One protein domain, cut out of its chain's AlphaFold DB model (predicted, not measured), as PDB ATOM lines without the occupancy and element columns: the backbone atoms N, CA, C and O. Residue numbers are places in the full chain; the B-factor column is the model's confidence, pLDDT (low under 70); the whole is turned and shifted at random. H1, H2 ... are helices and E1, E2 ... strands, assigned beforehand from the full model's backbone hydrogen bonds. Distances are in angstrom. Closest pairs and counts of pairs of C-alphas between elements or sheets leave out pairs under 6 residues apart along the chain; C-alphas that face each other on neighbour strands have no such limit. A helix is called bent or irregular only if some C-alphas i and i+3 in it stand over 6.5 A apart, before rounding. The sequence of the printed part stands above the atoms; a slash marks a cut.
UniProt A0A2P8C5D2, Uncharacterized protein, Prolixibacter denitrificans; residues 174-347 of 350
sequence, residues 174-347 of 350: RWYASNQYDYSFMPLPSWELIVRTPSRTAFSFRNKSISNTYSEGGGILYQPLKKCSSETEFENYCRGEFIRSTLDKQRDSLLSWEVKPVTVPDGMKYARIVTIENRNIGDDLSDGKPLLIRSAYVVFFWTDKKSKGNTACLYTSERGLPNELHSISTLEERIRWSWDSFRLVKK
ATOM      1  N   ARG A 174      12.901 -10.737 -25.007       74.31
ATOM      2  CA  ARG A 174      14.076  -9.853 -24.937       74.31
ATOM      3  C   ARG A 174      14.319  -9.434 -23.493       74.31
ATOM      4  O   ARG A 174      13.372  -9.126 -22.774       74.31
ATOM      5  N   TRP A 175      15.580  -9.413 -23.088       76.38
ATOM      6  CA  TRP A 175      16.010  -9.032 -21.753       76.38
ATOM      7  C   TRP A 175      17.276  -8.173 -21.814       76.38
ATOM      8  O   TRP A 175      18.136  -8.379 -22.666       76.38
ATOM      9  N   TYR A 176      17.377  -7.184 -20.930       75.69
ATOM     10  CA  TYR A 176      18.390  -6.135 -21.017       75.69
ATOM     11  C   TYR A 176      19.822  -6.690 -20.961       75.69
ATOM     12  O   TYR A 176      20.203  -7.351 -19.997       75.69
ATOM     13  N   ALA A 177      20.644  -6.337 -21.953       73.75
ATOM     14  CA  ALA A 177      22.093  -6.559 -21.918       73.75
ATOM     15  C   ALA A 177      22.869  -5.238 -21.782       73.75
ATOM     16  O   ALA A 177      23.852  -5.147 -21.047       73.75
ATOM     17  N   SER A 178      22.444  -4.200 -22.514       73.38
ATOM     18  CA  SER A 178      23.007  -2.846 -22.479       73.38
ATOM     19  C   SER A 178      22.059  -1.831 -23.136       73.38
ATOM     20  O   SER A 178      20.982  -2.176 -23.622       73.38
ATOM     21  N   ASN A 179      22.476  -0.567 -23.253       75.88
ATOM     22  CA  ASN A 179      21.726   0.444 -24.012       75.88
ATOM     23  C   ASN A 179      21.645   0.157 -25.522       75.88
ATOM     24  O   ASN A 179      20.778   0.709 -26.182       75.88
ATOM     25  N   GLN A 180      22.525  -0.685 -26.074       79.00
ATOM     26  CA  GLN A 180      22.590  -0.965 -27.520       79.00
ATOM     27  C   GLN A 180      22.178  -2.395 -27.890       79.00
ATOM     28  O   GLN A 180      21.963  -2.685 -29.065       79.00
ATOM     29  N   TYR A 181      22.088  -3.289 -26.907       79.88
ATOM     30  CA  TYR A 181      21.839  -4.711 -27.120       79.88
ATOM     31  C   TYR A 181      20.880  -5.257 -26.066       79.88
ATOM     32  O   TYR A 181      20.917  -4.822 -24.912       79.88
ATOM     33  N   ASP A 182      20.093  -6.247 -26.463       82.69
ATOM     34  CA  ASP A 182      19.344  -7.133 -25.577       82.69
ATOM     35  C   ASP A 182      19.856  -8.562 -25.744       82.69
ATOM     36  O   ASP A 182      20.375  -8.937 -26.791       82.69
ATOM     37  N   TYR A 183      19.680  -9.377 -24.719       82.12
ATOM     38  CA  TYR A 183      19.672 -10.818 -24.881       82.12
ATOM     39  C   TYR A 183      18.285 -11.270 -25.324       82.12
ATOM     40  O   TYR A 183      17.276 -10.749 -24.849       82.12
ATOM     41  N   SER A 184      18.222 -12.243 -26.226       82.62
ATOM     42  CA  SER A 184      16.973 -12.868 -26.652       82.62
ATOM     43  C   SER A 184      17.024 -14.373 -26.475       82.62
ATOM     44  O   SER A 184      18.047 -14.968 -26.793       82.62
ATOM     45  N   PHE A 185      15.922 -14.969 -26.035       76.94
ATOM     46  CA  PHE A 185      15.785 -16.415 -25.865       76.94
ATOM     47  C   PHE A 185      14.342 -16.855 -26.103       76.94
ATOM     48  O   PHE A 185      13.410 -16.054 -25.976       76.94
ATOM     49  N   MET A 186      14.139 -18.121 -26.461       76.25
ATOM     50  CA  MET A 186      12.797 -18.685 -26.585       76.25
ATOM     51  C   MET A 186      12.168 -18.868 -25.199       76.25
ATOM     52  O   MET A 186      12.852 -19.317 -24.272       76.25
ATOM     53  N   PRO A 187      10.874 -18.537 -25.028       68.25
ATOM     54  CA  PRO A 187      10.157 -18.856 -23.800       68.25
ATOM     55  C   PRO A 187      10.175 -20.364 -23.546       68.25
ATOM     56  O   PRO A 187      10.190 -21.159 -24.490       68.25
ATOM     57  N   LEU A 188      10.128 -20.748 -22.270       69.38
ATOM     58  CA  LEU A 188       9.899 -22.142 -21.915       69.38
ATOM     59  C   LEU A 188       8.532 -22.568 -22.472       69.38
ATOM     60  O   LEU A 188       7.596 -21.756 -22.466       69.38
ATOM     61  N   PRO A 189       8.391 -23.806 -22.977       60.22
ATOM     62  CA  PRO A 189       7.103 -24.276 -23.454       60.22
ATOM     63  C   PRO A 189       6.044 -24.136 -22.370       60.22
ATOM     64  O   PRO A 189       6.365 -24.223 -21.183       60.22
ATOM     65  N   SER A 190       4.813 -23.912 -22.839       54.09
ATOM     66  CA  SER A 190       3.560 -24.026 -22.094       54.09
ATOM     67  C   SER A 190       3.208 -22.989 -21.015       54.09
ATOM     68  O   SER A 190       2.301 -23.229 -20.218       54.09
ATOM     69  N   TRP A 191       3.823 -21.806 -21.027       59.28
ATOM     70  CA  TRP A 191       3.508 -20.741 -20.063       59.28
ATOM     71  C   TRP A 191       2.732 -19.556 -20.638       59.28
ATOM     72  O   TRP A 191       3.073 -19.032 -21.697       59.28
ATOM     73  N   GLU A 192       1.722 -19.102 -19.886       53.62
ATOM     74  CA  GLU A 192       0.757 -18.065 -20.300       53.62
ATOM     75  C   GLU A 192       0.687 -16.844 -19.361       53.62
ATOM     76  O   GLU A 192      -0.253 -16.056 -19.425       53.62
ATOM     77  N   LEU A 193       1.692 -16.607 -18.516       49.69
ATOM     78  CA  LEU A 193       1.748 -15.379 -17.719       49.69
ATOM     79  C   LEU A 193       3.157 -14.804 -17.726       49.69
ATOM     80  O   LEU A 193       4.108 -15.534 -17.481       49.69
ATOM     81  N   ILE A 194       3.291 -13.504 -17.994       52.12
ATOM     82  CA  ILE A 194       4.577 -12.809 -17.959       52.12
ATOM     83  C   ILE A 194       4.471 -11.625 -17.004       52.12
ATOM     84  O   ILE A 194       3.796 -10.647 -17.304       52.12
ATOM     85  N   VAL A 195       5.186 -11.675 -15.882       52.75
ATOM     86  CA  VAL A 195       5.509 -10.459 -15.126       52.75
ATOM     87  C   VAL A 195       6.858  -9.967 -15.627       52.75
ATOM     88  O   VAL A 195       7.853 -10.686 -15.501       52.75
ATOM     89  N   ARG A 196       6.898  -8.762 -16.207       55.41
ATOM     90  CA  ARG A 196       8.132  -8.127 -16.687       55.41
ATOM     91  C   ARG A 196       8.511  -6.922 -15.851       55.41
ATOM     92  O   ARG A 196       7.726  -6.002 -15.663       55.41
ATOM     93  N   THR A 197       9.766  -6.900 -15.445       56.78
ATOM     94  CA  THR A 197      10.495  -5.710 -15.031       56.78
ATOM     95  C   THR A 197      11.859  -5.725 -15.729       56.78
ATOM     96  O   THR A 197      12.290  -6.773 -16.220       56.78
ATOM     97  N   PRO A 198      12.603  -4.605 -15.755       58.44
ATOM     98  CA  PRO A 198      13.972  -4.604 -16.280       58.44
ATOM     99  C   PRO A 198      14.892  -5.645 -15.614       58.44
ATOM    100  O   PRO A 198      15.827  -6.141 -16.237       58.44
ATOM    101  N   SER A 199      14.622  -6.005 -14.354       62.94
ATOM    102  CA  SER A 199      15.431  -6.928 -13.550       62.94
ATOM    103  C   SER A 199      14.924  -8.372 -13.531       62.94
ATOM    104  O   SER A 199      15.646  -9.261 -13.074       62.94
ATOM    105  N   ARG A 200      13.700  -8.631 -14.000       67.50
ATOM    106  CA  ARG A 200      13.065  -9.944 -13.895       67.50
ATOM    107  C   ARG A 200      12.038 -10.143 -14.997       67.50
ATOM    108  O   ARG A 200      11.168  -9.306 -15.203       67.50
ATOM    109  N   THR A 201      12.076 -11.300 -15.640       68.75
ATOM    110  CA  THR A 201      10.896 -11.825 -16.333       68.75
ATOM    111  C   THR A 201      10.525 -13.137 -15.676       68.75
ATOM    112  O   THR A 201      11.377 -14.011 -15.565       68.75
ATOM    113  N   ALA A 202       9.286 -13.266 -15.210       68.62
ATOM    114  CA  ALA A 202       8.809 -14.481 -14.568       68.62
ATOM    115  C   ALA A 202       7.519 -14.983 -15.200       68.62
ATOM    116  O   ALA A 202       6.674 -14.197 -15.630       68.62
ATOM    117  N   PHE A 203       7.390 -16.298 -15.175       70.00
ATOM    118  CA  PHE A 203       6.274 -17.068 -15.670       70.00
ATOM    119  C   PHE A 203       5.842 -18.047 -14.594       70.00
ATOM    120  O   PHE A 203       6.676 -18.540 -13.828       70.00
ATOM    121  N   SER A 204       4.551 -18.329 -14.522       66.50
ATOM    122  CA  SER A 204       4.030 -19.306 -13.580       66.50
ATOM    123  C   SER A 204       2.793 -19.999 -14.116       66.50
ATOM    124  O   SER A 204       2.025 -19.449 -14.904       66.50
ATOM    125  N   PHE A 205       2.605 -21.215 -13.631       66.56
ATOM    126  CA  PHE A 205       1.422 -22.026 -13.800       66.56
ATOM    127  C   PHE A 205       0.983 -22.497 -12.417       66.56
ATOM    128  O   PHE A 205       1.743 -23.093 -11.650       66.56
ATOM    129  N   ARG A 206      -0.275 -22.217 -12.085       66.00
ATOM    130  CA  ARG A 206      -0.938 -22.756 -10.901       66.00
ATOM    131  C   ARG A 206      -2.417 -22.892 -11.201       66.00
ATOM    132  O   ARG A 206      -3.084 -21.890 -11.442       66.00
ATOM    133  N   ASN A 207      -2.930 -24.113 -11.116       64.94
ATOM    134  CA  ASN A 207      -4.354 -24.360 -11.259       64.94
ATOM    135  C   ASN A 207      -4.871 -25.331 -10.204       64.94
ATOM    136  O   ASN A 207      -4.682 -26.541 -10.319       64.94
ATOM    137  N   LYS A 208      -5.635 -24.791  -9.253       68.88
ATOM    138  CA  LYS A 208      -6.285 -25.565  -8.193       68.88
ATOM    139  C   LYS A 208      -7.296 -26.591  -8.717       68.88
ATOM    140  O   LYS A 208      -7.510 -27.605  -8.069       68.88
ATOM    141  N   SER A 209      -7.881 -26.376  -9.898       67.00
ATOM    142  CA  SER A 209      -8.784 -27.346 -10.532       67.00
ATOM    143  C   SER A 209      -8.056 -28.570 -11.105       67.00
ATOM    144  O   SER A 209      -8.698 -29.589 -11.336       67.00
ATOM    145  N   ILE A 210      -6.738 -28.490 -11.330       72.31
ATOM    146  CA  ILE A 210      -5.899 -29.637 -11.727       72.31
ATOM    147  C   ILE A 210      -5.258 -30.267 -10.501       72.31
ATOM    148  O   ILE A 210      -5.330 -31.477 -10.318       72.31
ATOM    149  N   SER A 211      -4.624 -29.440  -9.673       77.50
ATOM    150  CA  SER A 211      -3.980 -29.871  -8.443       77.50
ATOM    151  C   SER A 211      -3.935 -28.717  -7.447       77.50
ATOM    152  O   SER A 211      -3.600 -27.578  -7.776       77.50
ATOM    153  N   ASN A 212      -4.264 -29.025  -6.195       79.31
ATOM    154  CA  ASN A 212      -4.195 -28.063  -5.098       79.31
ATOM    155  C   ASN A 212      -2.764 -27.851  -4.582       79.31
ATOM    156  O   ASN A 212      -2.502 -26.858  -3.899       79.31
ATOM    157  N   THR A 213      -1.857 -28.765  -4.917       83.56
ATOM    158  CA  THR A 213      -0.478 -28.842  -4.423       83.56
ATOM    159  C   THR A 213       0.539 -28.442  -5.478       83.56
ATOM    160  O   THR A 213       1.562 -27.851  -5.127       83.56
ATOM    161  N   TYR A 214       0.245 -28.712  -6.752       85.50
ATOM    162  CA  TYR A 214       1.160 -28.443  -7.848       85.50
ATOM    163  C   TYR A 214       1.170 -26.970  -8.265       85.50
ATOM    164  O   TYR A 214       0.136 -26.318  -8.451       85.50
ATOM    165  N   SER A 215       2.369 -26.460  -8.489       80.50
ATOM    166  CA  SER A 215       2.617 -25.212  -9.197       80.50
ATOM    167  C   SER A 215       3.974 -25.287  -9.871       80.50
ATOM    168  O   SER A 215       4.901 -25.858  -9.310       80.50
ATOM    169  N   GLU A 216       4.120 -24.655 -11.023       82.44
ATOM    170  CA  GLU A 216       5.413 -24.494 -11.684       82.44
ATOM    171  C   GLU A 216       5.624 -23.035 -12.077       82.44
ATOM    172  O   GLU A 216       4.701 -22.218 -12.095       82.44
ATOM    173  N   GLY A 217       6.860 -22.681 -12.381       80.88
ATOM    174  CA  GLY A 217       7.208 -21.369 -12.878       80.88
ATOM    175  C   GLY A 217       8.658 -21.281 -13.295       80.88
ATOM    176  O   GLY A 217       9.422 -22.233 -13.192       80.88
ATOM    177  N   GLY A 218       9.052 -20.115 -13.777       81.38
ATOM    178  CA  GLY A 218      10.407 -19.883 -14.242       81.38
ATOM    179  C   GLY A 218      10.581 -18.529 -14.874       81.38
ATOM    180  O   GLY A 218       9.767 -17.632 -14.675       81.38
ATOM    181  N   GLY A 219      11.647 -18.385 -15.648       81.75
ATOM    182  CA  GLY A 219      11.975 -17.162 -16.361       81.75
ATOM    183  C   GLY A 219      13.436 -16.785 -16.199       81.75
ATOM    184  O   GLY A 219      14.295 -17.657 -16.145       81.75
ATOM    185  N   ILE A 220      13.713 -15.486 -16.151       84.06
ATOM    186  CA  ILE A 220      15.057 -14.930 -16.000       84.06
ATOM    187  C   ILE A 220      15.102 -13.976 -14.812       84.06
ATOM    188  O   ILE A 220      14.231 -13.112 -14.648       84.06
ATOM    189  N   LEU A 221      16.134 -14.125 -13.989       83.25
ATOM    190  CA  LEU A 221      16.381 -13.283 -12.830       83.25
ATOM    191  C   LEU A 221      17.778 -12.671 -12.924       83.25
ATOM    192  O   LEU A 221      18.776 -13.391 -12.988       83.25
ATOM    193  N   TYR A 222      17.847 -11.338 -12.896       78.88
ATOM    194  CA  TYR A 222      19.110 -10.641 -12.680       78.88
ATOM    195  C   TYR A 222      19.593 -10.884 -11.254       78.88
ATOM    196  O   TYR A 222      18.836 -10.667 -10.306       78.88
ATOM    197  N   GLN A 223      20.859 -11.262 -11.093       73.62
ATOM    198  CA  GLN A 223      21.467 -11.373  -9.776       73.62
ATOM    199  C   GLN A 223      22.519 -10.268  -9.590       73.62
ATOM    200  O   GLN A 223      23.357 -10.056 -10.472       73.62
ATOM    201  N   PRO A 224      22.476  -9.517  -8.471       62.41
ATOM    202  CA  PRO A 224      23.482  -8.508  -8.177       62.41
ATOM    203  C   PRO A 224      24.905  -9.075  -8.233       62.41
ATOM    204  O   PRO A 224      25.159 -10.231  -7.910       62.41
ATOM    205  N   LEU A 225      25.819  -8.215  -8.669       59.94
ATOM    206  CA  LEU A 225      27.152  -8.541  -9.158       59.94
ATOM    207  C   LEU A 225      28.022  -9.379  -8.213       59.94
ATOM    208  O   LEU A 225      28.329  -8.946  -7.103       59.94
ATOM    209  N   LYS A 226      28.612 -10.444  -8.766       63.88
ATOM    210  CA  LYS A 226      29.906 -10.971  -8.324       63.88
ATOM    211  C   LYS A 226      30.892 -10.912  -9.488       63.88
ATOM    212  O   LYS A 226      30.590 -11.356 -10.593       63.88
ATOM    213  N   LYS A 227      32.065 -10.315  -9.272       67.69
ATOM    214  CA  LYS A 227      33.144 -10.334 -10.265       67.69
ATOM    215  C   LYS A 227      33.768 -11.726 -10.227       67.69
ATOM    216  O   LYS A 227      34.484 -12.017  -9.284       67.69
ATOM    217  N   CYS A 228      33.497 -12.559 -11.228       80.62
ATOM    218  CA  CYS A 228      34.186 -13.836 -11.399       80.62
ATOM    219  C   CYS A 228      35.353 -13.659 -12.377       80.62
ATOM    220  O   CYS A 228      35.174 -13.187 -13.503       80.62
ATOM    221  N   SER A 229      36.555 -14.014 -11.936       83.06
ATOM    222  CA  SER A 229      37.794 -13.898 -12.709       83.06
ATOM    223  C   SER A 229      38.147 -15.174 -13.477       83.06
ATOM    224  O   SER A 229      38.823 -15.093 -14.500       83.06
ATOM    225  N   SER A 230      37.631 -16.332 -13.054       89.81
ATOM    226  CA  SER A 230      37.885 -17.641 -13.668       89.81
ATOM    227  C   SER A 230      36.639 -18.531 -13.685       89.81
ATOM    228  O   SER A 230      35.692 -18.312 -12.927       89.81
ATOM    229  N   GLU A 231      36.661 -19.564 -14.528       90.12
ATOM    230  CA  GLU A 231      35.613 -20.587 -14.577       90.12
ATOM    231  C   GLU A 231      35.502 -21.353 -13.246       90.12
ATOM    232  O   GLU A 231      34.399 -21.589 -12.756       90.12
ATOM    233  N   THR A 232      36.634 -21.663 -12.604       92.06
ATOM    234  CA  THR A 232      36.677 -22.309 -11.282       92.06
ATOM    235  C   THR A 232      36.015 -21.451 -10.204       92.06
ATOM    236  O   THR A 232      35.250 -21.954  -9.382       92.06
ATOM    237  N   GLU A 233      36.264 -20.139 -10.211       91.50
ATOM    238  CA  GLU A 233      35.617 -19.214  -9.277       91.50
ATOM    239  C   GLU A 233      34.099 -19.153  -9.503       91.50
ATOM    240  O   GLU A 233      33.327 -19.124  -8.543       91.50
ATOM    241  N   PHE A 234      33.667 -19.182 -10.766       92.38
ATOM    242  CA  PHE A 234      32.251 -19.205 -11.119       92.38
ATOM    243  C   PHE A 234      31.559 -20.509 -10.693       92.38
ATOM    244  O   PHE A 234      30.449 -20.482 -10.159       92.38
ATOM    245  N   GLU A 235      32.222 -21.655 -10.853       93.38
ATOM    246  CA  GLU A 235      31.703 -22.935 -10.375       93.38
ATOM    247  C   GLU A 235      31.573 -22.968  -8.845       93.38
ATOM    248  O   GLU A 235      30.540 -23.392  -8.322       93.38
ATOM    249  N   ASN A 236      32.567 -22.450  -8.119       92.00
ATOM    250  CA  ASN A 236      32.508 -22.334  -6.661       92.00
ATOM    251  C   ASN A 236      31.377 -21.407  -6.199       92.00
ATOM    252  O   ASN A 236      30.690 -21.703  -5.218       92.00
ATOM    253  N   TYR A 237      31.140 -20.310  -6.924       91.19
ATOM    254  CA  TYR A 237      29.977 -19.455  -6.699       91.19
ATOM    255  C   TYR A 237      28.661 -20.233  -6.858       91.19
ATOM    256  O   TYR A 237      27.804 -20.146  -5.977       91.19
ATOM    257  N   CYS A 238      28.529 -21.040  -7.916       92.69
ATOM    258  CA  CYS A 238      27.341 -21.863  -8.152       92.69
ATOM    259  C   CYS A 238      27.117 -22.886  -7.026       92.69
ATOM    260  O   CYS A 238      26.024 -22.958  -6.470       92.69
ATOM    261  N   ARG A 239      28.164 -23.638  -6.649       91.56
ATOM    262  CA  ARG A 239      28.108 -24.685  -5.608       91.56
ATOM    263  C   ARG A 239      27.868 -24.133  -4.197       91.56
ATOM    264  O   ARG A 239      27.314 -24.824  -3.349       91.56
ATOM    265  N   GLY A 240      28.326 -22.912  -3.928       86.31
ATOM    266  CA  GLY A 240      28.286 -22.306  -2.600       86.31
ATOM    267  C   GLY A 240      27.186 -21.263  -2.441       86.31
ATOM    268  O   GLY A 240      26.194 -21.478  -1.747       86.31
ATOM    269  N   GLU A 241      27.403 -20.089  -3.025       88.38
ATOM    270  CA  GLU A 241      26.584 -18.901  -2.773       88.38
ATOM    271  C   GLU A 241      25.238 -18.959  -3.489       88.38
ATOM    272  O   GLU A 241      24.214 -18.686  -2.863       88.38
ATOM    273  N   PHE A 242      25.224 -19.355  -4.764       89.75
ATOM    274  CA  PHE A 242      24.003 -19.384  -5.564       89.75
ATOM    275  C   PHE A 242      22.960 -20.332  -4.960       89.75
ATOM    276  O   PHE A 242      21.875 -19.879  -4.601       89.75
ATOM    277  N   ILE A 243      23.303 -21.611  -4.752       89.06
ATOM    278  CA  ILE A 243      22.382 -22.613  -4.182       89.06
ATOM    279  C   ILE A 243      21.830 -22.147  -2.828       89.06
ATOM    280  O   ILE A 243      20.624 -22.187  -2.594       89.06
ATOM    281  N   ARG A 244      22.685 -21.618  -1.942       84.62
ATOM    282  CA  ARG A 244      22.245 -21.102  -0.634       84.62
ATOM    283  C   ARG A 244      21.333 -19.883  -0.743       84.62
ATOM    284  O   ARG A 244      20.528 -19.669   0.157       84.62
ATOM    285  N   SER A 245      21.485 -19.071  -1.789       83.75
ATOM    286  CA  SER A 245      20.650 -17.888  -2.023       83.75
ATOM    287  C   SER A 245      19.261 -18.227  -2.566       83.75
ATOM    288  O   SER A 245      18.339 -17.439  -2.383       83.75
ATOM    289  N   THR A 246      19.098 -19.393  -3.201       81.94
ATOM    290  CA  THR A 246      17.806 -19.838  -3.753       81.94
ATOM    291  C   THR A 246      16.872 -20.475  -2.721       81.94
ATOM    292  O   THR A 246      15.727 -20.764  -3.048       81.94
ATOM    293  N   LEU A 247      17.348 -20.703  -1.493       78.00
ATOM    294  CA  LEU A 247      16.585 -21.331  -0.414       78.00
ATOM    295  C   LEU A 247      15.937 -20.272   0.472       78.00
ATOM    296  O   LEU A 247      16.636 -19.382   0.973       78.00
ATOM    297  N   ASP A 248      14.644 -20.416   0.766       73.81
ATOM    298  CA  ASP A 248      14.076 -19.738   1.927       73.81
ATOM    299  C   ASP A 248      14.586 -20.442   3.188       73.81
ATOM    300  O   ASP A 248      14.076 -21.479   3.602       73.81
ATOM    301  N   LYS A 249      15.618 -19.882   3.823       68.06
ATOM    302  CA  LYS A 249      16.285 -20.494   4.985       68.06
ATOM    303  C   LYS A 249      15.363 -20.745   6.183       68.06
ATOM    304  O   LYS A 249      15.765 -21.467   7.090       68.06
ATOM    305  N   GLN A 250      14.181 -20.128   6.226       63.66
ATOM    306  CA  GLN A 250      13.210 -20.349   7.298       63.66
ATOM    307  C   GLN A 250      12.238 -21.494   6.995       63.66
ATOM    308  O   GLN A 250      11.610 -22.003   7.920       63.66
ATOM    309  N   ARG A 251      12.079 -21.878   5.723       69.56
ATOM    310  CA  ARG A 251      10.999 -22.771   5.267       69.56
ATOM    311  C   ARG A 251      11.473 -23.939   4.421       69.56
ATOM    312  O   ARG A 251      10.766 -24.936   4.341       69.56
ATOM    313  N   ASP A 252      12.648 -23.839   3.821       79.94
ATOM    314  CA  ASP A 252      13.159 -24.821   2.884       79.94
ATOM    315  C   ASP A 252      14.336 -25.590   3.484       79.94
ATOM    316  O   ASP A 252      15.231 -25.026   4.118       79.94
ATOM    317  N   SER A 253      14.367 -26.898   3.245       84.44
ATOM    318  CA  SER A 253      15.528 -27.746   3.528       84.44
ATOM    319  C   SER A 253      16.056 -28.352   2.239       84.44
ATOM    320  O   SER A 253      15.337 -29.074   1.550       84.44
ATOM    321  N   LEU A 254      17.319 -28.059   1.930       88.81
ATOM    322  CA  LEU A 254      18.026 -28.596   0.772       88.81
ATOM    323  C   LEU A 254      18.189 -30.111   0.906       88.81
ATOM    324  O   LEU A 254      18.771 -30.584   1.881       88.81
ATOM    325  N   LEU A 255      17.684 -30.856  -0.074       89.31
ATOM    326  CA  LEU A 255      17.768 -32.316  -0.114       89.31
ATOM    327  C   LEU A 255      18.912 -32.769  -1.014       89.31
ATOM    328  O   LEU A 255      19.721 -33.607  -0.623       89.31
ATOM    329  N   SER A 256      18.993 -32.202  -2.215       92.06
ATOM    330  CA  SER A 256      20.047 -32.513  -3.172       92.06
ATOM    331  C   SER A 256      20.319 -31.339  -4.100       92.06
ATOM    332  O   SER A 256      19.485 -30.447  -4.282       92.06
ATOM    333  N   TRP A 257      21.520 -31.324  -4.667       94.69
ATOM    334  CA  TRP A 257      21.909 -30.362  -5.683       94.69
ATOM    335  C   TRP A 257      22.977 -30.950  -6.594       94.69
ATOM    336  O   TRP A 257      23.752 -31.818  -6.193       94.69
ATOM    337  N   GLU A 258      23.048 -30.425  -7.810       96.19
ATOM    338  CA  GLU A 258      24.080 -30.774  -8.776       96.19
ATOM    339  C   GLU A 258      24.510 -29.533  -9.561       96.19
ATOM    340  O   GLU A 258      23.717 -28.619  -9.788       96.19
ATOM    341  N   VAL A 259      25.779 -29.491  -9.975       95.81
ATOM    342  CA  VAL A 259      26.315 -28.445 -10.854       95.81
ATOM    343  C   VAL A 259      27.015 -29.106 -12.034       95.81
ATOM    344  O   VAL A 259      27.966 -29.863 -11.840       95.81
ATOM    345  N   LYS A 260      26.555 -28.802 -13.249       95.38
ATOM    346  CA  LYS A 260      27.046 -29.367 -14.514       95.38
ATOM    347  C   LYS A 260      27.568 -28.278 -15.451       95.38
ATOM    348  O   LYS A 260      27.034 -27.162 -15.457       95.38
ATOM    349  N   PRO A 261      28.568 -28.584 -16.295       92.94
ATOM    350  CA  PRO A 261      28.927 -27.712 -17.403       92.94
ATOM    351  C   PRO A 261      27.783 -27.619 -18.426       92.94
ATOM    352  O   PRO A 261      26.973 -28.536 -18.587       92.94
ATOM    353  N   VAL A 262      27.736 -26.496 -19.138       93.31
ATOM    354  CA  VAL A 262      26.855 -26.278 -20.289       93.31
ATOM    355  C   VAL A 262      27.618 -25.491 -21.346       93.31
ATOM    356  O   VAL A 262      28.495 -24.693 -21.009       93.31
ATOM    357  N   THR A 263      27.301 -25.721 -22.617       89.75
ATOM    358  CA  THR A 263      27.855 -24.945 -23.728       89.75
ATOM    359  C   THR A 263      27.567 -23.463 -23.517       89.75
ATOM    360  O   THR A 263      26.450 -23.094 -23.155       89.75
ATOM    361  N   VAL A 264      28.579 -22.620 -23.715       89.19
ATOM    362  CA  VAL A 264      28.498 -21.174 -23.493       89.19
ATOM    363  C   VAL A 264      28.238 -20.483 -24.839       89.19
ATOM    364  O   VAL A 264      29.091 -20.581 -25.719       89.19
ATOM    365  N   PRO A 265      27.089 -19.807 -25.027       83.19
ATOM    366  CA  PRO A 265      26.813 -19.017 -26.222       83.19
ATOM    367  C   PRO A 265      27.716 -17.785 -26.323       83.19
ATOM    368  O   PRO A 265      28.239 -17.285 -25.323       83.19
ATOM    369  N   ASP A 266      27.815 -17.230 -27.530       79.62
ATOM    370  CA  ASP A 266      28.547 -15.989 -27.777       79.62
ATOM    371  C   ASP A 266      28.059 -14.835 -26.888       79.62
ATOM    372  O   ASP A 266      26.863 -14.623 -26.667       79.62
ATOM    373  N   GLY A 267      29.013 -14.050 -26.386       79.31
ATOM    374  CA  GLY A 267      28.752 -12.933 -25.475       79.31
ATOM    375  C   GLY A 267      28.688 -13.324 -23.995       79.31
ATOM    376  O   GLY A 267      28.717 -12.432 -23.144       79.31
ATOM    377  N   MET A 268      28.685 -14.621 -23.673       87.94
ATOM    378  CA  MET A 268      28.832 -15.138 -22.312       87.94
ATOM    379  C   MET A 268      30.265 -15.600 -22.051       87.94
ATOM    380  O   MET A 268      30.967 -16.043 -22.954       87.94
ATOM    381  N   LYS A 269      30.718 -15.479 -20.799       89.94
ATOM    382  CA  LYS A 269      32.034 -15.980 -20.378       89.94
ATOM    383  C   LYS A 269      31.937 -17.356 -19.743       89.94
ATOM    384  O   LYS A 269      32.705 -18.240 -20.094       89.94
ATOM    385  N   TYR A 270      31.003 -17.520 -18.812       92.50
ATOM    386  CA  TYR A 270      30.816 -18.765 -18.075       92.50
ATOM    387  C   TYR A 270      29.334 -19.084 -17.967       92.50
ATOM    388  O   TYR A 270      28.512 -18.177 -17.819       92.50
ATOM    389  N   ALA A 271      29.005 -20.371 -17.992       94.06
ATOM    390  CA  ALA A 271      27.675 -20.859 -17.680       94.06
ATOM    391  C   ALA A 271      27.748 -22.235 -17.009       94.06
ATOM    392  O   ALA A 271      28.664 -23.032 -17.252       94.06
ATOM    393  N   ARG A 272      26.779 -22.498 -16.133       95.69
ATOM    394  CA  ARG A 272      26.596 -23.772 -15.438       95.69
ATOM    395  C   ARG A 272      25.115 -24.084 -15.325       95.69
ATOM    396  O   ARG A 272      24.310 -23.190 -15.068       95.69
ATOM    397  N   ILE A 273      24.778 -25.360 -15.469       96.44
ATOM    398  CA  ILE A 273      23.471 -25.859 -15.054       96.44
ATOM    399  C   ILE A 273      23.547 -26.205 -13.580       96.44
ATOM    400  O   ILE A 273      24.462 -26.909 -13.156       96.44
ATOM    401  N   VAL A 274      22.597 -25.693 -12.811       95.69
ATOM    402  CA  VAL A 274      22.451 -25.988 -11.389       95.69
ATOM    403  C   VAL A 274      21.078 -26.601 -11.185       95.69
ATOM    404  O   VAL A 274      20.075 -25.986 -11.544       95.69
ATOM    405  N   THR A 275      21.020 -27.793 -10.611       96.00
ATOM    406  CA  THR A 275      19.763 -28.422 -10.201       96.00
ATOM    407  C   THR A 275      19.679 -28.472  -8.692       96.00
ATOM    408  O   THR A 275      20.690 -28.616  -8.005       96.00
ATOM    409  N   ILE A 276      18.473 -28.271  -8.172       93.88
ATOM    410  CA  ILE A 276      18.212 -28.174  -6.739       93.88
ATOM    411  C   ILE A 276      16.893 -28.878  -6.437       93.88
ATOM    412  O   ILE A 276      15.885 -28.618  -7.098       93.88
ATOM    413  N   GLU A 277      16.893 -29.724  -5.412       92.94
ATOM    414  CA  GLU A 277      15.686 -30.280  -4.809       92.94
ATOM    415  C   GLU A 277      15.626 -29.898  -3.330       92.94
ATOM    416  O   GLU A 277      16.570 -30.137  -2.575       92.94
ATOM    417  N   ASN A 278      14.495 -29.330  -2.915       90.25
ATOM    418  CA  ASN A 278      14.255 -28.879  -1.552       90.25
ATOM    419  C   ASN A 278      12.927 -29.411  -1.027       90.25
ATOM    420  O   ASN A 278      11.980 -29.634  -1.781       90.25
ATOM    421  N   ARG A 279      12.834 -29.531   0.291       86.38
ATOM    422  CA  ARG A 279      11.581 -29.730   1.011       86.38
ATOM    423  C   ARG A 279      11.045 -28.383   1.481       86.38
ATOM    424  O   ARG A 279      11.776 -27.688   2.177       86.38
ATOM    425  N   ASN A 280       9.792 -28.061   1.170       77.31
ATOM    426  CA  ASN A 280       9.072 -26.923   1.738       77.31
ATOM    427  C   ASN A 280       8.333 -27.371   3.013       77.31
ATOM    428  O   ASN A 280       7.511 -28.286   2.966       77.31
ATOM    429  N   ILE A 281       8.664 -26.743   4.140       63.47
ATOM    430  CA  ILE A 281       8.177 -27.044   5.497       63.47
ATOM    431  C   ILE A 281       7.064 -26.058   5.916       63.47
ATOM    432  O   ILE A 281       6.400 -26.251   6.925       63.47
ATOM    433  N   GLY A 282       6.829 -24.987   5.148       57.72
ATOM    434  CA  GLY A 282       5.894 -23.918   5.522       57.72
ATOM    435  C   GLY A 282       4.416 -24.199   5.237       57.72
ATOM    436  O   GLY A 282       3.572 -23.447   5.711       57.72
ATOM    437  N   ASP A 283       4.110 -25.245   4.469       54.72
ATOM    438  CA  ASP A 283       2.754 -25.607   4.053       54.72
ATOM    439  C   ASP A 283       2.509 -27.093   4.357       54.72
ATOM    440  O   ASP A 283       2.525 -27.932   3.451       54.72
ATOM    441  N   ASP A 284       2.300 -27.425   5.634       51.03
ATOM    442  CA  ASP A 284       1.726 -28.719   5.998       51.03
ATOM    443  C   ASP A 284       0.323 -28.785   5.386       51.03
ATOM    444  O   ASP A 284      -0.598 -28.056   5.770       51.03
ATOM    445  N   LEU A 285       0.158 -29.643   4.382       58.03
ATOM    446  CA  LEU A 285      -1.166 -30.041   3.921       58.03
ATOM    447  C   LEU A 285      -1.948 -30.624   5.103       58.03
ATOM    448  O   LEU A 285      -1.373 -31.057   6.098       58.03
ATOM    449  N   SER A 286      -3.272 -30.699   4.989       54.84
ATOM    450  CA  SER A 286      -4.125 -31.288   6.032       54.84
ATOM    451  C   SER A 286      -3.756 -32.737   6.406       54.84
ATOM    452  O   SER A 286      -4.237 -33.237   7.416       54.84
ATOM    453  N   ASP A 287      -2.923 -33.410   5.602       58.56
ATOM    454  CA  ASP A 287      -2.372 -34.748   5.838       58.56
ATOM    455  C   ASP A 287      -0.889 -34.763   6.294       58.56
ATOM    456  O   ASP A 287      -0.302 -35.838   6.414       58.56
ATOM    457  N   GLY A 288      -0.279 -33.600   6.558       59.31
ATOM    458  CA  GLY A 288       1.074 -33.455   7.117       59.31
ATOM    459  C   GLY A 288       2.224 -33.827   6.174       59.31
ATOM    460  O   GLY A 288       3.353 -34.016   6.630       59.31
ATOM    461  N   LYS A 289       1.974 -33.989   4.866       67.25
ATOM    462  CA  LYS A 289       3.036 -34.322   3.905       67.25
ATOM    463  C   LYS A 289       3.749 -33.062   3.415       67.25
ATOM    464  O   LYS A 289       3.093 -32.183   2.851       67.25
ATOM    465  N   PRO A 290       5.086 -32.989   3.538       72.94
ATOM    466  CA  PRO A 290       5.825 -31.842   3.046       72.94
ATOM    467  C   PRO A 290       5.843 -31.839   1.515       72.94
ATOM    468  O   PRO A 290       5.992 -32.883   0.871       72.94
ATOM    469  N   LEU A 291       5.733 -30.651   0.931       86.94
ATOM    470  CA  LEU A 291       5.831 -30.473  -0.515       86.94
ATOM    471  C   LEU A 291       7.295 -30.410  -0.937       86.94
ATOM    472  O   LEU A 291       8.145 -29.875  -0.223       86.94
ATOM    473  N   LEU A 292       7.593 -30.952  -2.110       90.19
ATOM    474  CA  LEU A 292       8.919 -30.853  -2.702       90.19
ATOM    475  C   LEU A 292       8.953 -29.686  -3.682       90.19
ATOM    476  O   LEU A 292       7.950 -29.388  -4.327       90.19
ATOM    477  N   ILE A 293      10.111 -29.040  -3.786       90.75
ATOM    478  CA  ILE A 293      10.431 -28.035  -4.796       90.75
ATOM    479  C   ILE A 293      11.614 -28.561  -5.601       90.75
ATOM    480  O   ILE A 293      12.686 -28.781  -5.040       90.75
ATOM    481  N   ARG A 294      11.445 -28.724  -6.912       92.75
ATOM    482  CA  ARG A 294      12.527 -29.058  -7.848       92.75
ATOM    483  C   ARG A 294      12.774 -27.889  -8.766       92.75
ATOM    484  O   ARG A 294      11.837 -27.278  -9.261       92.75
ATOM    485  N   SER A 295      14.035 -27.553  -8.980       93.25
ATOM    486  CA  SER A 295      14.411 -26.430  -9.831       93.25
ATOM    487  C   SER A 295      15.629 -26.764 -10.674       93.25
ATOM    488  O   SER A 295      16.571 -27.392 -10.191       93.25
ATOM    489  N   ALA A 296      15.623 -26.292 -11.915       94.75
ATOM    490  CA  ALA A 296      16.773 -26.294 -12.802       94.75
ATOM    491  C   ALA A 296      17.073 -24.857 -13.235       94.75
ATOM    492  O   ALA A 296      16.180 -24.106 -13.636       94.75
ATOM    493  N   TYR A 297      18.342 -24.485 -13.149       94.69
ATOM    494  CA  TYR A 297      18.847 -23.161 -13.471       94.69
ATOM    495  C   TYR A 297      19.935 -23.276 -14.527       94.69
ATOM    496  O   TYR A 297      20.764 -24.178 -14.455       94.69
ATOM    497  N   VAL A 298      19.999 -22.311 -15.439       95.00
ATOM    498  CA  VAL A 298      21.243 -21.982 -16.139       95.00
ATOM    499  C   VAL A 298      21.745 -20.678 -15.554       95.00
ATOM    500  O   VAL A 298      21.169 -19.622 -15.809       95.00
ATOM    501  N   VAL A 299      22.793 -20.760 -14.740       94.06
ATOM    502  CA  VAL A 299      23.471 -19.597 -14.160       94.06
ATOM    503  C   VAL A 299      24.570 -19.191 -15.122       94.06
ATOM    504  O   VAL A 299      25.378 -20.031 -15.519       94.06
ATOM    505  N   PHE A 300      24.620 -17.917 -15.497       92.31
ATOM    506  CA  PHE A 300      25.584 -17.432 -16.477       92.31
ATOM    507  C   PHE A 300      26.164 -16.071 -16.105       92.31
ATOM    508  O   PHE A 300      25.541 -15.263 -15.412       92.31
ATOM    509  N   PHE A 301      27.380 -15.837 -16.590       90.56
ATOM    510  CA  PHE A 301      28.180 -14.652 -16.322       90.56
ATOM    511  C   PHE A 301      28.683 -14.021 -17.622       90.56
ATOM    512  O   PHE A 301      29.215 -14.710 -18.497       90.56
ATOM    513  N   TRP A 302      28.587 -12.694 -17.718       87.12
ATOM    514  CA  TRP A 302      29.153 -11.902 -18.815       87.12
ATOM    515  C   TRP A 302      29.795 -10.617 -18.307       87.12
ATOM    516  O   TRP A 302      29.568 -10.178 -17.183       87.12
ATOM    517  N   THR A 303      30.585  -9.976 -19.161       83.81
ATOM    518  CA  THR A 303      31.105  -8.627 -18.913       83.81
ATOM    519  C   THR A 303      30.471  -7.647 -19.880       83.81
ATOM    520  O   THR A 303      30.416  -7.918 -21.077       83.81
ATOM    521  N   ASP A 304      30.009  -6.506 -19.377       76.31
ATOM    522  CA  ASP A 304      29.519  -5.431 -20.235       76.31
ATOM    523  C   ASP A 304      30.673  -4.685 -20.941       76.31
ATOM    524  O   ASP A 304      31.860  -4.957 -20.733       76.31
ATOM    525  N   LYS A 305      30.321  -3.690 -21.764       75.25
ATOM    526  CA  LYS A 305      31.291  -2.851 -22.488       75.25
ATOM    527  C   LYS A 305      32.234  -2.048 -21.582       75.25
ATOM    528  O   LYS A 305      33.255  -1.574 -22.062       75.25
ATOM    529  N   LYS A 306      31.896  -1.872 -20.302       78.94
ATOM    530  CA  LYS A 306      32.719  -1.194 -19.289       78.94
ATOM    531  C   LYS A 306      33.527  -2.196 -18.452       78.94
ATOM    532  O   LYS A 306      34.029  -1.836 -17.390       78.94
ATOM    533  N   SER A 307      33.620  -3.453 -18.898       77.50
ATOM    534  CA  SER A 307      34.277  -4.560 -18.190       77.50
ATOM    535  C   SER A 307      33.680  -4.869 -16.813       77.50
ATOM    536  O   SER A 307      34.315  -5.530 -15.986       77.50
ATOM    537  N   LYS A 308      32.443  -4.433 -16.557       79.56
ATOM    538  CA  LYS A 308      31.709  -4.761 -15.340       79.56
ATOM    539  C   LYS A 308      31.086  -6.146 -15.515       79.56
ATOM    540  O   LYS A 308      30.380  -6.395 -16.490       79.56
ATOM    541  N   GLY A 309      31.411  -7.063 -14.604       81.19
ATOM    542  CA  GLY A 309      30.887  -8.432 -14.605       81.19
ATOM    543  C   GLY A 309      29.437  -8.474 -14.140       81.19
ATOM    544  O   GLY A 309      29.077  -7.749 -13.227       81.19
ATOM    545  N   ASN A 310      28.605  -9.309 -14.740       83.25
ATOM    546  CA  ASN A 310      27.192  -9.430 -14.410       83.25
ATOM    547  C   ASN A 310      26.809 -10.907 -14.369       83.25
ATOM    548  O   ASN A 310      27.366 -11.702 -15.127       83.25
ATOM    549  N   THR A 311      25.838 -11.239 -13.521       88.19
ATOM    550  CA  THR A 311      25.328 -12.601 -13.361       88.19
ATOM    551  C   THR A 311      23.813 -12.591 -13.482       88.19
ATOM    552  O   THR A 311      23.131 -11.681 -13.008       88.19
ATOM    553  N   ALA A 312      23.272 -13.615 -14.118       88.75
ATOM    554  CA  ALA A 312      21.844 -13.867 -14.146       88.75
ATOM    555  C   ALA A 312      21.607 -15.373 -14.208       88.75
ATOM    556  O   ALA A 312      22.531 -16.158 -14.443       88.75
ATOM    557  N   CYS A 313      20.363 -15.775 -13.978       91.06
ATOM    558  CA  CYS A 313      19.956 -17.146 -14.217       91.06
ATOM    559  C   CYS A 313      18.666 -17.209 -15.026       91.06
ATOM    560  O   CYS A 313      17.710 -16.481 -14.753       91.06
ATOM    561  N   LEU A 314      18.647 -18.108 -16.009       91.44
ATOM    562  CA  LEU A 314      17.401 -18.703 -16.472       91.44
ATOM    563  C   LEU A 314      17.002 -19.766 -15.454       91.44
ATOM    564  O   LEU A 314      17.872 -20.469 -14.939       91.44
ATOM    565  N   TYR A 315      15.715 -19.902 -15.167       91.00
ATOM    566  CA  TYR A 315      15.234 -20.919 -14.244       91.00
ATOM    567  C   TYR A 315      13.902 -21.524 -14.669       91.00
ATOM    568  O   TYR A 315      13.069 -20.862 -15.285       91.00
ATOM    569  N   THR A 316      13.709 -22.781 -14.288       90.06
ATOM    570  CA  THR A 316      12.421 -23.466 -14.207       90.06
ATOM    571  C   THR A 316      12.333 -24.133 -12.843       90.06
ATOM    572  O   THR A 316      13.328 -24.626 -12.315       90.06
ATOM    573  N   SER A 317      11.152 -24.125 -12.254       89.88
ATOM    574  CA  SER A 317      10.888 -24.625 -10.917       89.88
ATOM    575  C   SER A 317       9.489 -25.209 -10.865       89.88
ATOM    576  O   SER A 317       8.573 -24.693 -11.498       89.88
ATOM    577  N   GLU A 318       9.325 -26.267 -10.097       90.44
ATOM    578  CA  GLU A 318       8.041 -26.865  -9.777       90.44
ATOM    579  C   GLU A 318       7.976 -27.177  -8.291       90.44
ATOM    580  O   GLU A 318       8.987 -27.423  -7.631       90.44
ATOM    581  N   ARG A 319       6.761 -27.153  -7.765       88.94
ATOM    582  CA  ARG A 319       6.421 -27.468  -6.390       88.94
ATOM    583  C   ARG A 319       5.201 -28.372  -6.407       88.94
ATOM    584  O   ARG A 319       4.260 -28.063  -7.126       88.94
ATOM    585  N   GLY A 320       5.187 -29.426  -5.600       89.88
ATOM    586  CA  GLY A 320       4.089 -30.392  -5.582       89.88
ATOM    587  C   GLY A 320       4.381 -31.611  -4.714       89.88
ATOM    588  O   GLY A 320       5.415 -31.683  -4.040       89.88
ATOM    589  N   LEU A 321       3.454 -32.567  -4.719       88.94
ATOM    590  CA  LEU A 321       3.679 -33.882  -4.121       88.94
ATOM    591  C   LEU A 321       4.678 -34.688  -4.972       88.94
ATOM    592  O   LEU A 321       4.727 -34.498  -6.185       88.94
ATOM    593  N   PRO A 322       5.440 -35.637  -4.393       88.62
ATOM    594  CA  PRO A 322       6.455 -36.390  -5.136       88.62
ATOM    595  C   PRO A 322       5.962 -37.075  -6.421       88.62
ATOM    596  O   PRO A 322       6.729 -37.199  -7.369       88.62
ATOM    597  N   ASN A 323       4.699 -37.509  -6.461       89.00
ATOM    598  CA  ASN A 323       4.070 -38.148  -7.624       89.00
ATOM    599  C   ASN A 323       3.523 -37.158  -8.669       89.00
ATOM    600  O   ASN A 323       3.138 -37.583  -9.754       89.00
ATOM    601  N   GLU A 324       3.454 -35.869  -8.340       89.50
ATOM    602  CA  GLU A 324       3.055 -34.795  -9.254       89.50
ATOM    603  C   GLU A 324       4.259 -34.145  -9.939       89.50
ATOM    604  O   GLU A 324       4.092 -33.466 -10.946       89.50
ATOM    605  N   LEU A 325       5.464 -34.312  -9.391       90.44
ATOM    606  CA  LEU A 325       6.669 -33.669  -9.902       90.44
ATOM    607  C   LEU A 325       7.259 -34.415 -11.099       90.44
ATOM    608  O   LEU A 325       7.354 -35.645 -11.098       90.44
ATOM    609  N   HIS A 326       7.736 -33.656 -12.082       90.38
ATOM    610  CA  HIS A 326       8.536 -34.187 -13.181       90.38
ATOM    611  C   HIS A 326       9.908 -34.658 -12.675       90.38
ATOM    612  O   HIS A 326      10.354 -34.341 -11.565       90.38
ATOM    613  N   SER A 327      10.612 -35.454 -13.482       90.38
ATOM    614  CA  SER A 327      12.001 -35.788 -13.166       90.38
ATOM    615  C   SER A 327      12.895 -34.552 -13.312       90.38
ATOM    616  O   SER A 327      12.639 -33.655 -14.120       90.38
ATOM    617  N   ILE A 328      14.008 -34.526 -12.573       90.44
ATOM    618  CA  ILE A 328      14.981 -33.431 -12.694       90.44
ATOM    619  C   ILE A 328      15.559 -33.334 -14.116       90.44
ATOM    620  O   ILE A 328      15.809 -32.234 -14.601       90.44
ATOM    621  N   SER A 329      15.695 -34.465 -14.817       90.06
ATOM    622  CA  SER A 329      16.153 -34.505 -16.209       90.06
ATOM    623  C   SER A 329      15.200 -33.770 -17.153       90.06
ATOM    624  O   SER A 329      15.664 -33.065 -18.041       90.06
ATOM    625  N   THR A 330      13.885 -33.873 -16.931       88.75
ATOM    626  CA  THR A 330      12.878 -33.139 -17.709       88.75
ATOM    627  C   THR A 330      13.006 -31.634 -17.485       88.75
ATOM    628  O   THR A 330      12.945 -30.859 -18.436       88.75
ATOM    629  N   LEU A 331      13.239 -31.197 -16.243       89.00
ATOM    630  CA  LEU A 331      13.473 -29.781 -15.937       89.00
ATOM    631  C   LEU A 331      14.783 -29.266 -16.560       89.00
ATOM    632  O   LEU A 331      14.815 -28.148 -17.078       89.00
ATOM    633  N   GLU A 332      15.849 -30.073 -16.543       91.38
ATOM    634  CA  GLU A 332      17.114 -29.754 -17.220       91.38
ATOM    635  C   GLU A 332      16.941 -29.621 -18.738       91.38
ATOM    636  O   GLU A 332      17.437 -28.667 -19.333       91.38
ATOM    637  N   GLU A 333      16.237 -30.551 -19.379       88.19
ATOM    638  CA  GLU A 333      15.958 -30.485 -20.813       88.19
ATOM    639  C   GLU A 333      15.147 -29.233 -21.163       88.19
ATOM    640  O   GLU A 333      15.504 -28.480 -22.071       88.19
ATOM    641  N   ARG A 334      14.111 -28.950 -20.368       84.56
ATOM    642  CA  ARG A 334      13.256 -27.782 -20.552       84.56
ATOM    643  C   ARG A 334      14.066 -26.484 -20.529       84.56
ATOM    644  O   ARG A 334      13.899 -25.647 -21.415       84.56
ATOM    645  N   ILE A 335      14.951 -26.309 -19.540       88.62
ATOM    646  CA  ILE A 335      15.758 -25.084 -19.432       88.62
ATOM    647  C   ILE A 335      16.817 -24.985 -20.536       88.62
ATOM    648  O   ILE A 335      17.120 -23.877 -20.986       88.62
ATOM    649  N   ARG A 336      17.335 -26.125 -21.019       89.25
ATOM    650  CA  ARG A 336      18.267 -26.166 -22.154       89.25
ATOM    651  C   ARG A 336      17.638 -25.620 -23.428       89.25
ATOM    652  O   ARG A 336      18.300 -24.849 -24.102       89.25
ATOM    653  N   TRP A 337      16.358 -25.863 -23.709       83.00
ATOM    654  CA  TRP A 337      15.712 -25.270 -24.892       83.00
ATOM    655  C   TRP A 337      15.736 -23.734 -24.903       83.00
ATOM    656  O   TRP A 337      16.022 -23.105 -25.927       83.00
ATOM    657  N   SER A 338      15.469 -23.100 -23.758       83.81
ATOM    658  CA  SER A 338      15.599 -21.643 -23.642       83.81
ATOM    659  C   SER A 338      17.055 -21.192 -23.738       83.81
ATOM    660  O   SER A 338      17.328 -20.142 -24.314       83.81
ATOM    661  N   TRP A 339      17.993 -21.972 -23.205       90.50
ATOM    662  CA  TRP A 339      19.415 -21.649 -23.256       90.50
ATOM    663  C   TRP A 339      20.033 -21.792 -24.650       90.50
ATOM    664  O   TRP A 339      20.749 -20.902 -25.093       90.50
ATOM    665  N   ASP A 340      19.701 -22.851 -25.381       88.56
ATOM    666  CA  ASP A 340      20.230 -23.131 -26.719       88.56
ATOM    667  C   ASP A 340      19.766 -22.086 -27.750       88.56
ATOM    668  O   ASP A 340      20.401 -21.879 -28.781       88.56
ATOM    669  N   SER A 341      18.670 -21.377 -27.459       83.75
ATOM    670  CA  SER A 341      18.175 -20.250 -28.262       83.75
ATOM    671  C   SER A 341      18.666 -18.878 -27.784       83.75
ATOM    672  O   SER A 341      18.309 -17.855 -28.385       83.75
ATOM    673  N   PHE A 342      19.460 -18.838 -26.712       86.88
ATOM    674  CA  PHE A 342      19.934 -17.614 -26.084       86.88
ATOM    675  C   PHE A 342      21.015 -16.940 -26.935       86.88
ATOM    676  O   PHE A 342      22.020 -17.546 -27.299       86.88
ATOM    677  N   ARG A 343      20.824 -15.658 -27.250       86.44
ATOM    678  CA  ARG A 343      21.714 -14.896 -28.143       86.44
ATOM    679  C   ARG A 343      21.701 -13.403 -27.840       86.44
ATOM    680  O   ARG A 343      20.693 -12.871 -27.377       86.44
ATOM    681  N   LEU A 344      22.798 -12.713 -28.143       83.81
ATOM    682  CA  LEU A 344      22.880 -11.250 -28.096       83.81
ATOM    683  C   LEU A 344      22.300 -10.651 -29.388       83.81
ATOM    684  O   LEU A 344      22.719 -11.006 -30.486       83.81
ATOM    685  N   VAL A 345      21.357  -9.719 -29.268       84.12
ATOM    686  CA  VAL A 345      20.705  -9.037 -30.394       84.12
ATOM    687  C   VAL A 345      20.825  -7.523 -30.258       84.12
ATOM    688  O   VAL A 345      20.720  -6.965 -29.167       84.12
ATOM    689  N   LYS A 346      21.062  -6.829 -31.374       81.56
ATOM    690  CA  LYS A 346      21.102  -5.362 -31.401       81.56
ATOM    691  C   LYS A 346      19.693  -4.804 -31.186       81.56
ATOM    692  O   LYS A 346      18.727  -5.341 -31.726       81.56
ATOM    693  N   LYS A 347      19.572  -3.729 -30.405       78.06
ATOM    694  CA  LYS A 347      18.307  -2.998 -30.271       78.06
ATOM    695  C   LYS A 347      17.990  -2.310 -31.596       78.06
ATOM    696  O   LYS A 347      18.832  -1.582 -32.123       78.06
TER     697      LYS A 347
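What this domain is: This is residues 174 to 347 of the 350 residues of an uncharacterized protein of Prolixibacter denitrificans (UniProt A0A2P8C5D2). A long, twisted wall of seven antiparallel strands has one helix on each face: H1 packs on one face at E6 and E7, and H2 lies over the other face at E8 and E9. A small sheet, E1 E2 E10, sits beyond the last turns of H2 and brings both ends of the printed part near each other. The printed part has 174 residues, with elements in the order E1 E2 E3 E4 E5 H1 E6 E7 E8 E9 H2 E10; the class is mixed, helices and strands. The large sheet runs E3 E4 E5 E9 E8 E7 E6. The whole is compact, with a radius of gyration of the C-alphas of 16.6 A, yet elongated, spanning 54 by 33 by 25 A.

How they stand to each other: E1, residues 174 to 176, and E2, residues 181 to 185, form an antiparallel hairpin, with N 175 and O 183 2.8 A apart. E10, residues 343 to 346, is the other antiparallel neighbour of E2, with N 182 and O 345 at 2.9 A. E3, residues 195 to 197, is apart from E2. E3, E4, residues 200 to 205, and E5, residues 215 to 223, form a meander, each strand the antiparallel neighbour of the one before; N 195 and O 202 are 2.9 A apart, N 203 and O 218 2.8 A. E6, residues 252 to 261, E7, residues 270 to 280, E8, residues 291 to 303, and E9, residues 309 to 320, form a second meander; N 258 and O 275 are 3.0 A apart, N 274 and O 297 2.9 A, N 298 and O 314 2.9 A. E5 and E9 are antiparallel neighbours in the same sheet, with N 217 and O 317 at 2.8 A. H1, residues 231 to 245, and H2, residues 328 to 340, are on opposite faces of this sheet, three layers in all. The closest C-alphas of H1 and E7, Glu 231 and Tyr 270, are 6.2 A apart. H2 has a height over the sheet of 8.1 A; its closest C-alpha pair with E8 is Glu 332 and Ala 296, 5.6 A. Of O i to N i+4 pairs, 8 of 11 in H1 and 8 of 9 in H2 are within hydrogen-bond range.

Where its parts are: E1 begins at C-alpha 174, (14.076, -9.853, -24.937). E5 is 23.4 A long and bends by 61 degrees at residue 220. H1 measures 19.7 A and is irregular, only just: C-alphas 239 and 242 are 6.7 A apart. E6, 25.9 A, bends by 65 degrees at residue 255. E7 is 30.5 A, E8 38.1 A from C-alpha 291, (5.831, -30.473, -0.515), E9 35.8 A and H2 18.2 A. E10 ends at C-alpha 346, (21.102, -5.362, -31.401).

The domain as a whole: The two C-alphas farthest apart, of Asp 287 and Lys 306, are 54.7 A apart. The printed part has no cut, and no link is long. Mean pLDDT of the printed part is 80.8; it is under 70 at residues 187 to 202, 204 to 209, 224 to 227, 249 to 251 and 281 to 289.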